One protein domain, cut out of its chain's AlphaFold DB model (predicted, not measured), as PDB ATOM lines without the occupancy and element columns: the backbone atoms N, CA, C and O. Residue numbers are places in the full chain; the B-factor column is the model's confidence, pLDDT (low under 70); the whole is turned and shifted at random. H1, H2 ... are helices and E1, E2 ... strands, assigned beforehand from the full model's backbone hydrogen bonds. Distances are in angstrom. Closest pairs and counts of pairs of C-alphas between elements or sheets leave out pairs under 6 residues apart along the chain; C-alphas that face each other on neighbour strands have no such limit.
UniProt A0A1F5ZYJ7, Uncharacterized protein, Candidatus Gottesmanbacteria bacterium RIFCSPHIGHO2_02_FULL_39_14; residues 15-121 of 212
ATOM      1  N   GLY A  15     140.525 153.687 103.393       62.78
ATOM      2  CA  GLY A  15     139.832 152.608 104.107       62.78
ATOM      3  C   GLY A  15     139.762 152.862 105.613       62.78
ATOM      4  O   GLY A  15     138.735 152.618 106.245       62.78
ATOM      5  N   GLU A  16     140.821 153.433 106.191       67.25
ATOM      6  CA  GLU A  16     140.811 153.837 107.600       67.25
ATOM      7  C   GLU A  16     139.881 155.020 107.871       67.25
ATOM      8  O   GLU A  16     139.195 155.031 108.893       67.25
ATOM      9  N   ALA A  17     139.844 156.009 106.974       65.06
ATOM     10  CA  ALA A  17     138.937 157.148 107.087       65.06
ATOM     11  C   ALA A  17     137.470 156.695 107.043       65.06
ATOM     12  O   ALA A  17     136.703 157.048 107.940       65.06
ATOM     13  N   ALA A  18     137.113 155.829 106.087       66.06
ATOM     14  CA  ALA A  18     135.777 155.242 105.988       66.06
ATOM     15  C   ALA A  18     135.400 154.447 107.250       66.06
ATOM     16  O   ALA A  18     134.297 154.590 107.775       66.06
ATOM     17  N   ARG A  19     136.336 153.667 107.807       68.12
ATOM     18  CA  ARG A  19     136.110 152.915 109.050       68.12
ATOM     19  C   ARG A  19     135.890 153.834 110.257       68.12
ATOM     20  O   ARG A  19     135.016 153.566 111.080       68.12
ATOM     21  N   ARG A  20     136.648 154.931 110.374       70.88
ATOM     22  CA  ARG A  20     136.456 155.931 111.445       70.88
ATOM     23  C   ARG A  20     135.121 156.660 111.312       70.88
ATOM     24  O   ARG A  20     134.485 156.946 112.324       70.88
ATOM     25  N   GLU A  21     134.696 156.953 110.089       71.94
ATOM     26  CA  GLU A  21     133.402 157.578 109.822       71.94
ATOM     27  C   GLU A  21     132.240 156.640 110.167       71.94
ATOM     28  O   GLU A  21     131.326 157.036 110.890       71.94
ATOM     29  N   GLN A  22     132.322 155.366 109.769       70.25
ATOM     30  CA  GLN A  22     131.364 154.333 110.174       70.25
ATOM     31  C   GLN A  22     131.284 154.191 111.700       70.25
ATOM     32  O   GLN A  22     130.185 154.149 112.249       70.25
ATOM     33  N   MET A  23     132.428 154.183 112.397       71.12
ATOM     34  CA  MET A  23     132.472 154.167 113.864       71.12
ATOM     35  C   MET A  23     131.749 155.373 114.470       71.12
ATOM     36  O   MET A  23     130.925 155.201 115.362       71.12
ATOM     37  N   ARG A  24     132.020 156.584 113.968       72.88
ATOM     38  CA  ARG A  24     131.392 157.815 114.466       72.88
ATOM     39  C   ARG A  24     129.878 157.816 114.240       72.88
ATOM     40  O   ARG A  24     129.137 158.193 115.143       72.88
ATOM     41  N   ASN A  25     129.418 157.389 113.067       72.06
ATOM     42  CA  ASN A  25     127.989 157.338 112.751       72.06
ATOM     43  C   ASN A  25     127.267 156.281 113.597       72.06
ATOM     44  O   ASN A  25     126.198 156.558 114.135       72.06
ATOM     45  N   ALA A  26     127.885 155.112 113.792       64.88
ATOM     46  CA  ALA A  26     127.379 154.093 114.706       64.88
ATOM     47  C   ALA A  26     127.338 154.595 116.162       64.88
ATOM     48  O   ALA A  26     126.392 154.292 116.887       64.88
ATOM     49  N   ASP A  27     128.323 155.395 116.585       69.56
ATOM     50  CA  ASP A  27     128.358 156.004 117.917       69.56
ATOM     51  C   ASP A  27     127.241 157.032 118.132       69.56
ATOM     52  O   ASP A  27     126.588 157.011 119.177       69.56
ATOM     53  N   LEU A  28     126.988 157.904 117.155       69.56
ATOM     54  CA  LEU A  28     125.905 158.891 117.225       69.56
ATOM     55  C   LEU A  28     124.531 158.213 117.250       69.56
ATOM     56  O   LEU A  28     123.725 158.484 118.142       69.56
ATOM     57  N   ASP A  29     124.307 157.265 116.339       67.62
ATOM     58  CA  ASP A  29     123.082 156.466 116.266       67.62
ATOM     59  C   ASP A  29     122.851 155.659 117.558       67.62
ATOM     60  O   ASP A  29     121.732 155.572 118.068       67.62
ATOM     61  N   ARG A  30     123.925 155.129 118.160       67.44
ATOM     62  CA  ARG A  30     123.895 154.475 119.475       67.44
ATOM     63  C   ARG A  30     123.448 155.433 120.573       67.44
ATOM     64  O   ARG A  30     122.589 155.049 121.366       67.44
ATOM     65  N   ILE A  31     124.031 156.629 120.657       69.00
ATOM     66  CA  ILE A  31     123.697 157.615 121.697       69.00
ATOM     67  C   ILE A  31     122.227 158.020 121.589       69.00
ATOM     68  O   ILE A  31     121.526 158.061 122.600       69.00
ATOM     69  N   GLU A  32     121.743 158.274 120.376       71.81
ATOM     70  CA  GLU A  32     120.358 158.674 120.140       71.81
ATOM     71  C   GLU A  32     119.375 157.541 120.467       71.81
ATOM     72  O   GLU A  32     118.420 157.735 121.223       71.81
ATOM     73  N   LYS A  33     119.652 156.321 119.995       68.88
ATOM     74  CA  LYS A  33     118.794 155.157 120.252       68.88
ATOM     75  C   LYS A  33     118.787 154.739 121.722       68.88
ATOM     76  O   LYS A  33     117.726 154.389 122.236       68.88
ATOM     77  N   ASN A  34     119.925 154.822 122.417       69.19
ATOM     78  CA  ASN A  34     120.021 154.474 123.839       69.19
ATOM     79  C   ASN A  34     119.289 155.465 124.753       69.19
ATOM     80  O   ASN A  34     118.885 155.070 125.844       69.19
ATOM     81  N   LYS A  35     119.085 156.721 124.325       71.06
ATOM     82  CA  LYS A  35     118.246 157.679 125.067       71.06
ATOM     83  C   LYS A  35     116.775 157.262 125.087       71.06
ATOM     84  O   LYS A  35     116.103 157.497 126.085       71.06
ATOM     85  N   LYS A  36     116.279 156.662 123.999       71.00
ATOM     86  CA  LYS A  36     114.872 156.247 123.870       71.00
ATOM     87  C   LYS A  36     114.629 154.840 124.418       71.00
ATOM     88  O   LYS A  36     113.651 154.628 125.125       71.00
ATOM     89  N   PHE A  37     115.526 153.899 124.115       76.38
ATOM     90  CA  PHE A  37     115.493 152.528 124.625       76.38
ATOM     91  C   PHE A  37     116.893 152.097 125.064       76.38
ATOM     92  O   PHE A  37     117.734 151.794 124.208       76.38
ATOM     93  N   PRO A  38     117.173 152.065 126.378       82.00
ATOM     94  CA  PRO A  38     118.490 151.694 126.863       82.00
ATOM     95  C   PRO A  38     118.816 150.247 126.489       82.00
ATOM     96  O   PRO A  38     117.968 149.353 126.529       82.00
ATOM     97  N   THR A  39     120.075 150.013 126.121       85.50
ATOM     98  CA  THR A  39     120.593 148.660 125.923       85.50
ATOM     99  C   THR A  39     120.582 147.908 127.249       85.50
ATOM    100  O   THR A  39     121.071 148.416 128.256       85.50
ATOM    101  N   PHE A  40     120.082 146.678 127.232       87.50
ATOM    102  CA  PHE A  40     120.178 145.745 128.352       87.50
ATOM    103  C   PHE A  40     121.077 144.569 127.970       87.50
ATOM    104  O   PHE A  40     121.337 144.337 126.789       87.50
ATOM    105  N   PHE A  41     121.578 143.837 128.963       87.56
ATOM    106  CA  PHE A  41     122.560 142.780 128.741       87.56
ATOM    107  C   PHE A  41     122.014 141.416 129.146       87.56
ATOM    108  O   PHE A  41     121.498 141.244 130.246       87.56
ATOM    109  N   VAL A  42     122.183 140.429 128.266       87.06
ATOM    110  CA  VAL A  42     121.868 139.022 128.529       87.06
ATOM    111  C   VAL A  42     123.093 138.196 128.183       87.06
ATOM    112  O   VAL A  42     123.596 138.258 127.063       87.06
ATOM    113  N   LYS A  43     123.599 137.430 129.158       84.56
ATOM    114  CA  LYS A  43     124.827 136.627 129.016       84.56
ATOM    115  C   LYS A  43     126.009 137.427 128.430       84.56
ATOM    116  O   LYS A  43     126.720 136.922 127.575       84.56
ATOM    117  N   GLN A  44     126.210 138.663 128.900       84.06
ATOM    118  CA  GLN A  44     127.263 139.604 128.466       84.06
ATOM    119  C   GLN A  44     127.076 140.244 127.077       84.06
ATOM    120  O   GLN A  44     127.829 141.152 126.738       84.06
ATOM    121  N   TYR A  45     126.054 139.866 126.304       87.75
ATOM    122  CA  TYR A  45     125.729 140.507 125.026       87.75
ATOM    123  C   TYR A  45     124.660 141.576 125.217       87.75
ATOM    124  O   TYR A  45     123.710 141.387 125.981       87.75
ATOM    125  N   GLY A  46     124.823 142.705 124.531       88.69
ATOM    126  CA  GLY A  46     123.848 143.789 124.563       88.69
ATOM    127  C   GLY A  46     122.653 143.494 123.659       88.69
ATOM    128  O   GLY A  46     122.793 142.853 122.621       88.69
ATOM    129  N   PHE A  47     121.487 144.001 124.024       91.19
ATOM    130  CA  PHE A  47     120.261 143.942 123.237       91.19
ATOM    131  C   PHE A  47     119.525 145.270 123.350       91.19
ATOM    132  O   PHE A  47     119.561 145.922 124.396       91.19
ATOM    133  N   ARG A  48     118.866 145.692 122.269       88.88
ATOM    134  CA  ARG A  48     118.164 146.978 122.230       88.88
ATOM    135  C   ARG A  48     116.676 146.788 121.924       88.88
ATOM    136  O   ARG A  48     116.360 146.276 120.848       88.88
ATOM    137  N   PRO A  49     115.771 147.222 122.814       88.62
ATOM    138  CA  PRO A  49     114.346 147.224 122.526       88.62
ATOM    139  C   PRO A  49     113.986 148.304 121.500       88.62
ATOM    140  O   PRO A  49     114.647 149.337 121.402       88.62
ATOM    141  N   TYR A  50     112.928 148.070 120.735       85.75
ATOM    142  CA  TYR A  50     112.310 149.067 119.864       85.75
ATOM    143  C   TYR A  50     110.826 148.749 119.663       85.75
ATOM    144  O   TYR A  50     110.425 147.589 119.735       85.75
ATOM    145  N   PHE A  51     110.012 149.764 119.379       81.00
ATOM    146  CA  PHE A  51     108.633 149.556 118.935       81.00
ATOM    147  C   PHE A  51     108.596 149.363 117.419       81.00
ATOM    148  O   PHE A  51     109.213 150.133 116.679       81.00
ATOM    149  N   SER A  52     107.881 148.340 116.952       78.69
ATOM    150  CA  SER A  52     107.433 148.292 115.557       78.69
ATOM    151  C   SER A  52     106.229 149.224 115.361       78.69
ATOM    152  O   SER A  52     105.655 149.709 116.332       78.69
ATOM    153  N   GLY A  53     105.817 149.465 114.111       68.62
ATOM    154  CA  GLY A  53     104.707 150.374 113.769       68.62
ATOM    155  C   GLY A  53     103.317 150.007 114.321       68.62
ATOM    156  O   GLY A  53     102.357 150.697 114.007       68.62
ATOM    157  N   HIS A  54     103.202 148.948 115.129       71.75
ATOM    158  CA  HIS A  54     101.972 148.511 115.801       71.75
ATOM    159  C   HIS A  54     102.116 148.489 117.336       71.75
ATOM    160  O   HIS A  54     101.493 147.664 117.993       71.75
ATOM    161  N   ASP A  55     103.009 149.309 117.903       68.12
ATOM    162  CA  ASP A  55     103.315 149.356 119.344       68.12
ATOM    163  C   ASP A  55     103.781 148.016 119.952       68.12
ATOM    164  O   ASP A  55     103.830 147.833 121.169       68.12
ATOM    165  N   VAL A  56     104.217 147.072 119.110       77.75
ATOM    166  CA  VAL A  56     104.781 145.798 119.564       77.75
ATOM    167  C   VAL A  56     106.265 145.980 119.866       77.75
ATOM    168  O   VAL A  56     107.061 146.362 118.999       77.75
ATOM    169  N   ILE A  57     106.650 145.659 121.101       81.69
ATOM    170  CA  ILE A  57     108.050 145.657 121.529       81.69
ATOM    171  C   ILE A  57     108.791 144.510 120.841       81.69
ATOM    172  O   ILE A  57     108.467 143.334 121.010       81.69
ATOM    173  N   ASN A  58     109.833 144.872 120.107       86.81
ATOM    174  CA  ASN A  58     110.772 143.979 119.449       86.81
ATOM    175  C   ASN A  58     112.193 144.236 119.962       86.81
ATOM    176  O   ASN A  58     112.458 145.248 120.612       86.81
ATOM    177  N   ILE A  59     113.117 143.311 119.684       89.12
ATOM    178  CA  ILE A  59     114.492 143.380 120.193       89.12
ATOM    179  C   ILE A  59     115.511 143.200 119.075       89.12
ATOM    180  O   ILE A  59     115.489 142.216 118.340       89.12
ATOM    181  N   LYS A  60     116.431 144.163 118.987       87.50
ATOM    182  CA  LYS A  60     117.634 144.135 118.151       87.50
ATOM    183  C   LYS A  60     118.823 143.565 118.912       87.50
ATOM    184  O   LYS A  60     118.910 143.683 120.135       87.50
ATOM    185  N   GLY A  61     119.766 143.009 118.162       87.75
ATOM    186  CA  GLY A  61     120.970 142.362 118.672       87.75
ATOM    187  C   GLY A  61     121.123 140.939 118.128       87.75
ATOM    188  O   GLY A  61     120.418 140.575 117.182       87.75
ATOM    189  N   PRO A  62     122.010 140.122 118.711       90.94
ATOM    190  CA  PRO A  62     122.955 140.462 119.778       90.94
ATOM    191  C   PRO A  62     123.932 141.572 119.363       90.94
ATOM    192  O   PRO A  62     124.362 141.656 118.214       90.94
ATOM    193  N   LEU A  63     124.238 142.464 120.302       90.25
ATOM    194  CA  LEU A  63     125.166 143.575 120.120       90.25
ATOM    195  C   LEU A  63     126.561 143.186 120.606       90.25
ATOM    196  O   LEU A  63     126.713 142.436 121.574       90.25
ATOM    197  N   CYS A  64     127.573 143.753 119.955       87.56
ATOM    198  CA  CYS A  64     128.972 143.498 120.239       87.56
ATOM    199  C   CYS A  64     129.309 143.784 121.716       87.56
ATOM    200  O   CYS A  64     129.152 144.928 122.163       87.56
ATOM    201  N   PRO A  65     129.816 142.782 122.462       84.94
ATOM    202  CA  PRO A  65     130.170 142.922 123.873       84.94
ATOM    203  C   PRO A  65     131.569 143.522 124.067       84.94
ATOM    204  O   PRO A  65     132.070 143.598 125.184       84.94
ATOM    205  N   ARG A  66     132.266 143.900 122.989       80.88
ATOM    206  CA  ARG A  66     133.631 144.419 123.080       80.88
ATOM    207  C   ARG A  66     133.610 145.878 123.513       80.88
ATOM    208  O   ARG A  66     132.880 146.682 122.935       80.88
ATOM    209  N   TYR A  67     134.481 146.196 124.474       72.56
ATOM    210  CA  TYR A  67     134.537 147.482 125.170       72.56
ATOM    211  C   TYR A  67     133.203 147.729 125.895       72.56
ATOM    212  O   TYR A  67     132.264 148.182 125.280       72.56
ATOM    213  N   LEU A  68     133.047 147.369 127.173       67.31
ATOM    214  CA  LEU A  68     131.807 147.644 127.943       67.31
ATOM    215  C   LEU A  68     132.001 148.711 129.025       67.31
ATOM    216  O   LEU A  68     131.135 148.936 129.867       67.31
ATOM    217  N   THR A  69     133.134 149.404 128.987       66.31
ATOM    218  CA  THR A  69     133.462 150.508 129.892       66.31
ATOM    219  C   THR A  69     132.535 151.704 129.669       66.31
ATOM    220  O   THR A  69     132.125 151.949 128.536       66.31
ATOM    221  N   LYS A  70     132.249 152.493 130.718       59.78
ATOM    222  CA  LYS A  70     131.408 153.712 130.628       59.78
ATOM    223  C   LYS A  70     131.853 154.674 129.517       59.78
ATOM    224  O   LYS A  70     131.023 155.351 128.926       59.78
ATOM    225  N   GLU A  71     133.147 154.699 129.224       58.25
ATOM    226  CA  GLU A  71     133.777 155.611 128.265       58.25
ATOM    227  C   GLU A  71     133.781 155.078 126.827       58.25
ATOM    228  O   GLU A  71     133.907 155.845 125.874       58.25
ATOM    229  N   ARG A  72     133.628 153.763 126.638       66.31
ATOM    230  CA  ARG A  72     133.709 153.134 125.318       66.31
ATOM    231  C   ARG A  72     132.840 151.892 125.280       66.31
ATOM    232  O   ARG A  72     133.179 150.898 125.923       66.31
ATOM    233  N   GLN A  73     131.744 151.969 124.518       71.25
ATOM    234  CA  GLN A  73     130.893 150.819 124.234       71.25
ATOM    235  C   GLN A  73     130.656 150.638 122.744       71.25
ATOM    236  O   GLN A  73     130.116 151.543 122.120       71.25
ATOM    237  N   CYS A  74     131.056 149.490 122.179       77.12
ATOM    238  CA  CYS A  74     130.857 149.237 120.751       77.12
ATOM    239  C   CYS A  74     129.365 149.118 120.434       77.12
ATOM    240  O   CYS A  74     128.852 149.898 119.639       77.12
ATOM    241  N   LEU A  75     128.672 148.159 121.064       77.00
ATOM    242  CA  LEU A  75     127.225 147.926 120.932       77.00
ATOM    243  C   LEU A  75     126.686 147.931 119.487       77.00
ATOM    244  O   LEU A  75     125.499 148.177 119.275       77.00
ATOM    245  N   ALA A  76     127.540 147.659 118.502       83.56
ATOM    246  CA  ALA A  76     127.138 147.477 117.118       83.56
ATOM    247  C   ALA A  76     126.418 146.134 116.973       83.56
ATOM    248  O   ALA A  76     126.758 145.182 117.680       83.56
ATOM    249  N   GLU A  77     125.435 146.052 116.077       86.44
ATOM    250  CA  GLU A  77     124.793 144.774 115.758       86.44
ATOM    251  C   GLU A  77     125.840 143.813 115.187       86.44
ATOM    252  O   GLU A  77     126.654 144.188 114.341       86.44
ATOM    253  N   LEU A  78     125.863 142.593 115.715       89.38
ATOM    254  CA  LEU A  78     126.720 141.545 115.187       89.38
ATOM    255  C   LEU A  78     126.128 141.003 113.882       89.38
ATOM    256  O   LEU A  78     124.914 140.820 113.781       89.38
ATOM    257  N   SER A  79     126.987 140.721 112.907       87.44
ATOM    258  CA  SER A  79     126.641 140.036 111.666       87.44
ATOM    259  C   SER A  79     126.963 138.543 111.765       87.44
ATOM    260  O   SER A  79     127.905 138.124 112.438       87.44
ATOM    261  N   GLY A  80     126.138 137.716 111.131       85.88
ATOM    262  CA  GLY A  80     126.271 136.262 111.144       85.88
ATOM    263  C   GLY A  80     125.035 135.582 110.567       85.88
ATOM    264  O   GLY A  80     124.004 136.217 110.341       85.88
ATOM    265  N   GLU A  81     125.147 134.283 110.307       85.06
ATOM    266  CA  GLU A  81     124.016 133.476 109.850       85.06
ATOM    267  C   GLU A  81     123.036 133.212 110.997       85.06
ATOM    268  O   GLU A  81     123.447 132.967 112.130       85.06
ATOM    269  N   ILE A  82     121.735 133.199 110.694       81.06
ATOM    270  CA  ILE A  82     120.658 133.098 111.697       81.06
ATOM    271  C   ILE A  82     120.819 131.862 112.596       81.06
ATOM    272  O   ILE A  82     120.649 131.948 113.812       81.06
ATOM    273  N   ILE A  83     121.187 130.729 111.996       84.50
ATOM    274  CA  ILE A  83     121.350 129.429 112.664       84.50
ATOM    275  C   ILE A  83     122.739 129.226 113.285       84.50
ATOM    276  O   ILE A  83     122.964 128.234 113.977       84.50
ATOM    277  N   SER A  84     123.675 130.148 113.056       86.12
ATOM    278  CA  SER A  84     125.047 130.039 113.539       86.12
ATOM    279  C   SER A  84     125.204 130.666 114.920       86.12
ATOM    280  O   SER A  84     124.576 131.670 115.257       86.12
ATOM    281  N   THR A  85     126.091 130.087 115.722       89.31
ATOM    282  CA  THR A  85     126.583 130.685 116.969       89.31
ATOM    283  C   THR A  85     127.764 131.621 116.729       89.31
ATOM    284  O   THR A  85     128.158 132.349 117.635       89.31
ATOM    285  N   LYS A  86     128.334 131.638 115.521       91.69
ATOM    286  CA  LYS A  86     129.455 132.512 115.176       91.69
ATOM    287  C   LYS A  86     128.949 133.872 114.738       91.69
ATOM    288  O   LYS A  86     128.090 133.977 113.866       91.69
ATOM    289  N   ALA A  87     129.533 134.901 115.324       90.62
ATOM    290  CA  ALA A  87     129.171 136.280 115.086       90.62
ATOM    291  C   ALA A  87     130.412 137.133 114.828       90.62
ATOM    292  O   ALA A  87     131.456 136.954 115.459       90.62
ATOM    293  N   HIS A  88     130.273 138.095 113.930       91.44
ATOM    294  CA  HIS A  88     131.300 139.056 113.578       91.44
ATOM    295  C   HIS A  88     130.825 140.478 113.892       91.44
ATOM    296  O   HIS A  88     129.647 140.800 113.771       91.44
ATOM    297  N   CYS A  89     131.734 141.349 114.317       88.50
ATOM    298  CA  CYS A  89     131.457 142.770 114.476       88.50
ATOM    299  C   CYS A  89     132.264 143.569 113.460       88.50
ATOM    300  O   CYS A  89     133.468 143.726 113.638       88.50
ATOM    301  N   GLU A  90     131.593 144.161 112.477       84.75
ATOM    302  CA  GLU A  90     132.232 144.959 111.417       84.75
ATOM    303  C   GLU A  90     132.914 146.227 111.955       84.75
ATOM    304  O   GLU A  90     133.906 146.709 111.413       84.75
ATOM    305  N   VAL A  91     132.429 146.753 113.083       82.50
ATOM    306  CA  VAL A  91     132.981 147.962 113.703       82.50
ATOM    307  C   VAL A  91     134.326 147.660 114.372       82.50
ATOM    308  O   VAL A  91     135.350 148.276 114.062       82.50
ATOM    309  N   CYS A  92     134.362 146.683 115.283       82.88
ATOM    310  CA  CYS A  92     135.581 146.349 116.023       82.88
ATOM    311  C   CYS A  92     136.421 145.233 115.390       82.88
ATOM    312  O   CYS A  92     137.436 144.870 115.984       82.88
ATOM    313  N   ASP A  93     135.992 144.694 114.246       85.19
ATOM    314  CA  ASP A  93     136.607 143.563 113.535       85.19
ATOM    315  C   ASP A  93     136.881 142.383 114.485       85.19
ATOM    316  O   ASP A  93     137.993 141.884 114.644       85.19
ATOM    317  N   GLY A  94     135.855 142.049 115.271       85.00
ATOM    318  CA  GLY A  94     135.914 141.021 116.310       85.00
ATOM    319  C   GLY A  94     135.083 139.810 115.924       85.00
ATOM    320  O   GLY A  94     133.976 139.977 115.421       85.00
ATOM    321  N   ASN A  95     135.595 138.614 116.209       91.12
ATOM    322  CA  ASN A  95     134.866 137.357 116.054       91.12
ATOM    323  C   ASN A  95     134.472 136.824 117.432       91.12
ATOM    324  O   ASN A  95     135.270 136.878 118.370       91.12
ATOM    325  N   PHE A  96     133.245 136.326 117.546       89.38
ATOM    326  CA  PHE A  96     132.652 135.882 118.800       89.38
ATOM    327  C   PHE A  96     131.929 134.553 118.606       89.38
ATOM    328  O   PHE A  96     131.165 134.396 117.655       89.38
ATOM    329  N   ASP A  97     132.114 133.644 119.560       91.06
ATOM    330  CA  ASP A  97     131.310 132.431 119.686       91.06
ATOM    331  C   ASP A  97     130.213 132.678 120.723       91.06
ATOM    332  O   ASP A  97     130.469 132.843 121.918       91.06
ATOM    333  N   MET A  98     128.979 132.769 120.249       90.44
ATOM    334  CA  MET A  98     127.816 133.066 121.069       90.44
ATOM    335  C   MET A  98     127.271 131.805 121.746       90.44
ATOM    336  O   MET A  98     127.333 130.712 121.183       90.44
ATOM    337  N   PRO A  99     126.649 131.942 122.930       88.06
ATOM    338  CA  PRO A  99     126.066 130.810 123.648       88.06
ATOM    339  C   PRO A  99     124.837 130.205 122.956       88.06
ATOM    340  O   PRO A  99     124.420 129.115 123.332       88.06
ATOM    341  N   HIS A 100     124.232 130.929 122.011       90.44
ATOM    342  CA  HIS A 100     123.025 130.557 121.273       90.44
ATOM    343  C   HIS A 100     123.125 131.093 119.844       90.44
ATOM    344  O   HIS A 100     123.845 132.066 119.609       90.44
ATOM    345  N   ASN A 101     122.384 130.495 118.911       91.69
ATOM    346  CA  ASN A 101     122.217 131.081 117.579       91.69
ATOM    347  C   ASN A 101     121.454 132.420 117.659       91.69
ATOM    348  O   ASN A 101     120.844 132.743 118.683       91.69
ATOM    349  N   PHE A 102     121.490 133.214 116.589       89.44
ATOM    350  CA  PHE A 102     120.920 134.566 116.581       89.44
ATOM    351  C   PHE A 102     119.428 134.597 116.938       89.44
ATOM    352  O   PHE A 102     118.998 135.464 117.705       89.44
ATOM    353  N   GLU A 103     118.638 133.674 116.391       89.31
ATOM    354  CA  GLU A 103     117.190 133.626 116.607       89.31
ATOM    355  C   GLU A 103     116.845 133.279 118.060       89.31
ATOM    356  O   GLU A 103     116.113 134.014 118.732       89.31
ATOM    357  N   ASP A 104     117.439 132.208 118.583       90.94
ATOM    358  CA  ASP A 104     117.233 131.766 119.957       90.94
ATOM    359  C   ASP A 104     117.707 132.805 120.964       90.94
ATOM    360  O   ASP A 104     117.054 133.030 121.989       90.94
ATOM    361  N   PHE A 105     118.815 133.487 120.666       92.38
ATOM    362  CA  PHE A 105     119.336 134.512 121.553       92.38
ATOM    363  C   PHE A 105     118.415 135.736 121.597       92.38
ATOM    364  O   PHE A 105     118.119 136.243 122.682       92.38
ATOM    365  N   ARG A 106     117.882 136.167 120.445       90.44
ATOM    366  CA  ARG A 106     116.863 137.228 120.388       90.44
ATOM    367  C   ARG A 106     115.600 136.834 121.141       90.44
ATOM    368  O   ARG A 106     115.088 137.642 121.910       90.44
ATOM    369  N   ARG A 107     115.124 135.597 120.982       90.75
ATOM    370  CA  ARG A 107     113.950 135.081 121.700       90.75
ATOM    371  C   ARG A 107     114.164 135.073 123.215       90.75
ATOM    372  O   ARG A 107     113.270 135.460 123.965       90.75
ATOM    373  N   LEU A 108     115.348 134.665 123.674       92.38
ATOM    374  CA  LEU A 108     115.713 134.701 125.090       92.38
ATOM    375  C   LEU A 108     115.751 136.138 125.622       92.38
ATOM    376  O   LEU A 108     115.198 136.413 126.685       92.38
ATOM    377  N   ALA A 109     116.368 137.054 124.872       92.19
ATOM    378  CA  ALA A 109     116.420 138.466 125.225       92.19
ATOM    379  C   ALA A 109     115.019 139.097 125.264       92.19
ATOM    380  O   ALA A 109     114.728 139.879 126.166       92.19
ATOM    381  N   HIS A 110     114.135 138.710 124.339       91.38
ATOM    382  CA  HIS A 110     112.737 139.147 124.292       91.38
ATOM    383  C   HIS A 110     111.973 138.747 125.547       91.38
ATOM    384  O   HIS A 110     111.438 139.615 126.235       91.38
ATOM    385  N   LYS A 111     112.045 137.469 125.926       90.69
ATOM    386  CA  LYS A 111     111.448 136.973 127.174       90.69
ATOM    387  C   LYS A 111     112.013 137.668 128.411       90.69
ATOM    388  O   LYS A 111     111.251 138.028 129.302       90.69
ATOM    389  N   ALA A 112     113.330 137.872 128.470       88.56
ATOM    390  CA  ALA A 112     113.970 138.552 129.596       88.56
ATOM    391  C   ALA A 112     113.486 140.004 129.731       88.56
ATOM    392  O   ALA A 112     113.168 140.450 130.832       88.56
ATOM    393  N   TYR A 113     113.376 140.724 128.613       88.25
ATOM    394  CA  TYR A 113     112.896 142.101 128.606       88.25
ATOM    395  C   TYR A 113     111.406 142.201 128.952       88.25
ATOM    396  O   TYR A 113     111.023 143.058 129.741       88.25
ATOM    397  N   GLN A 114     110.568 141.298 128.435       85.69
ATOM    398  CA  GLN A 114     109.163 141.211 128.839       85.69
ATOM    399  C   GLN A 114     109.017 140.913 130.335       85.69
ATOM    400  O   GLN A 114     108.224 141.563 131.008       85.69
ATOM    401  N   GLY A 115     109.808 139.981 130.876       84.44
ATOM    402  CA  GLY A 115     109.836 139.696 132.312       84.44
ATOM    403  C   GLY A 115     110.237 140.917 133.143       84.44
ATOM    404  O   GLY A 115     109.598 141.207 134.151       84.44
ATOM    405  N   TYR A 116     111.237 141.677 132.684       84.81
ATOM    406  CA  TYR A 116     111.616 142.944 133.305       84.81
ATOM    407  C   TYR A 116     110.459 143.949 133.289       84.81
ATOM    408  O   TYR A 116     110.094 144.450 134.347       84.81
ATOM    409  N   LEU A 117     109.831 144.196 132.136       82.12
ATOM    410  CA  LEU A 117     108.684 145.105 132.048       82.12
ATOM    411  C   LEU A 117     107.549 144.673 132.979       82.12
ATOM    412  O   LEU A 117     107.066 145.486 133.757       82.12
ATOM    413  N   ASN A 118     107.199 143.387 132.975       76.94
ATOM    414  CA  ASN A 118     106.170 142.834 133.852       76.94
ATOM    415  C   ASN A 118     106.511 143.004 135.340       76.94
ATOM    416  O   ASN A 118     105.604 143.194 136.139       76.94
ATOM    417  N   SER A 119     107.795 142.960 135.712       76.38
ATOM    418  CA  SER A 119     108.236 143.214 137.092       76.38
ATOM    419  C   SER A 119     108.155 144.689 137.502       76.38
ATOM    420  O   SER A 119     108.056 144.984 138.689       76.38
ATOM    421  N   GLN A 120     108.223 145.609 136.533       74.62
ATOM    422  CA  GLN A 120     108.066 147.049 136.761       74.62
ATOM    423  C   GLN A 120     106.591 147.467 136.761       74.62
ATOM    424  O   GLN A 120     106.236 148.483 137.356       74.62
ATOM    425  N   THR A 121     105.730 146.705 136.085       65.44
ATOM    426  CA  THR A 121     104.288 146.928 136.108       65.44
ATOM    427  C   THR A 121     103.771 146.724 137.525       65.44
ATOM    428  O   THR A 121     104.080 145.726 138.176       65.44
TER     429      THR A 121
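AT A GLANCE: This is residues 15 to 121 of the 212 residues of an uncharacterized protein of Candidatus Gottesmanbacteria bacterium RIFCSPHIGHO2_02_FULL_39_14 (UniProt A0A1F5ZYJ7). What does the model look like? A small sheet of three strands, E1 to E3, has the long helix H2 crossing it on one face, while the longer helix H1 only grazes the sheet with its residues 30 to 36. A separate two-stranded hairpin, E4 and E5, is reached by a long link, and residues 115 to 121 stick out. What is the make-up? The printed part has 107 residues, with two named helices and five named strands in the order H1 E1 E2 E3 E4 E5 H2, and the class is mixed; both sheets, E1 - E2 - E3 and E4 - E5, are antiparallel. How large is it? It is compact, with a radius of gyration of the C-alphas of 14.2 A, yet elongated, spanning 46 by 30 by 28 A.

IN THESE COORDINATES: Where does the first element lie? H1, residues 15 to 36, begins at C-alpha 15 at (139.832, 152.608, 104.107) and is 32.0 A long. Which residues form the strands? E1 is residues 40 to 42, E2 45 to 51 with 20.3 A, E3 57 to 63 with 17.3 A, E4 86 to 89 and E5 94 to 97. Where does the last element end? H2, residues 102 to 120, is 27.0 A long and ends at C-alpha 120 at (108.066, 147.049, 136.761).

HOW THE PARTS SIT: How are the strands paired? E1, E2 and E3 form a meander, each strand the antiparallel neighbour of the one before, with N 40 and O 47 3.0 A apart and N 48 and O 60 2.9 A apart. E4 and E5 are a hairpin, with N 87 and O 96 2.9 A apart. How does H2 stand to the sheet? H2 and the sheet make two layers, a helix on one face of a sheet: at a height over the sheet of 6.9 A it lies over E2 and E3 and runs across the strands, at 69 degrees to E2 on the local plane. The closest C-alphas of E3 and H2 are those of Ile 59 and His 110, 6.1 A. What of H1? The closest C-alphas of H1 and E2 are those of Asn 34 and Arg 48, 7.9 A, and H1 and H2 are apart. Are the helix backbones complete? Every O i to N i+4 pair is within hydrogen-bond range in H2, and 17 of 18 are in H1.

THE WHOLE: How far does it reach? The two C-alphas farthest apart are those of Gly 15 and Thr 121, 48.2 A, and the printed part has no cut. Which link is long? E3 to E4 is a long link, residues 64 to 85, in which residues 68 to 69 pair antiparallel with residues 72 to 73. Where is confidence low? The mean pLDDT of the printed part is 80.8; 21 residues are under 70, among them 15 to 19, 26 to 31 and 68 to 72.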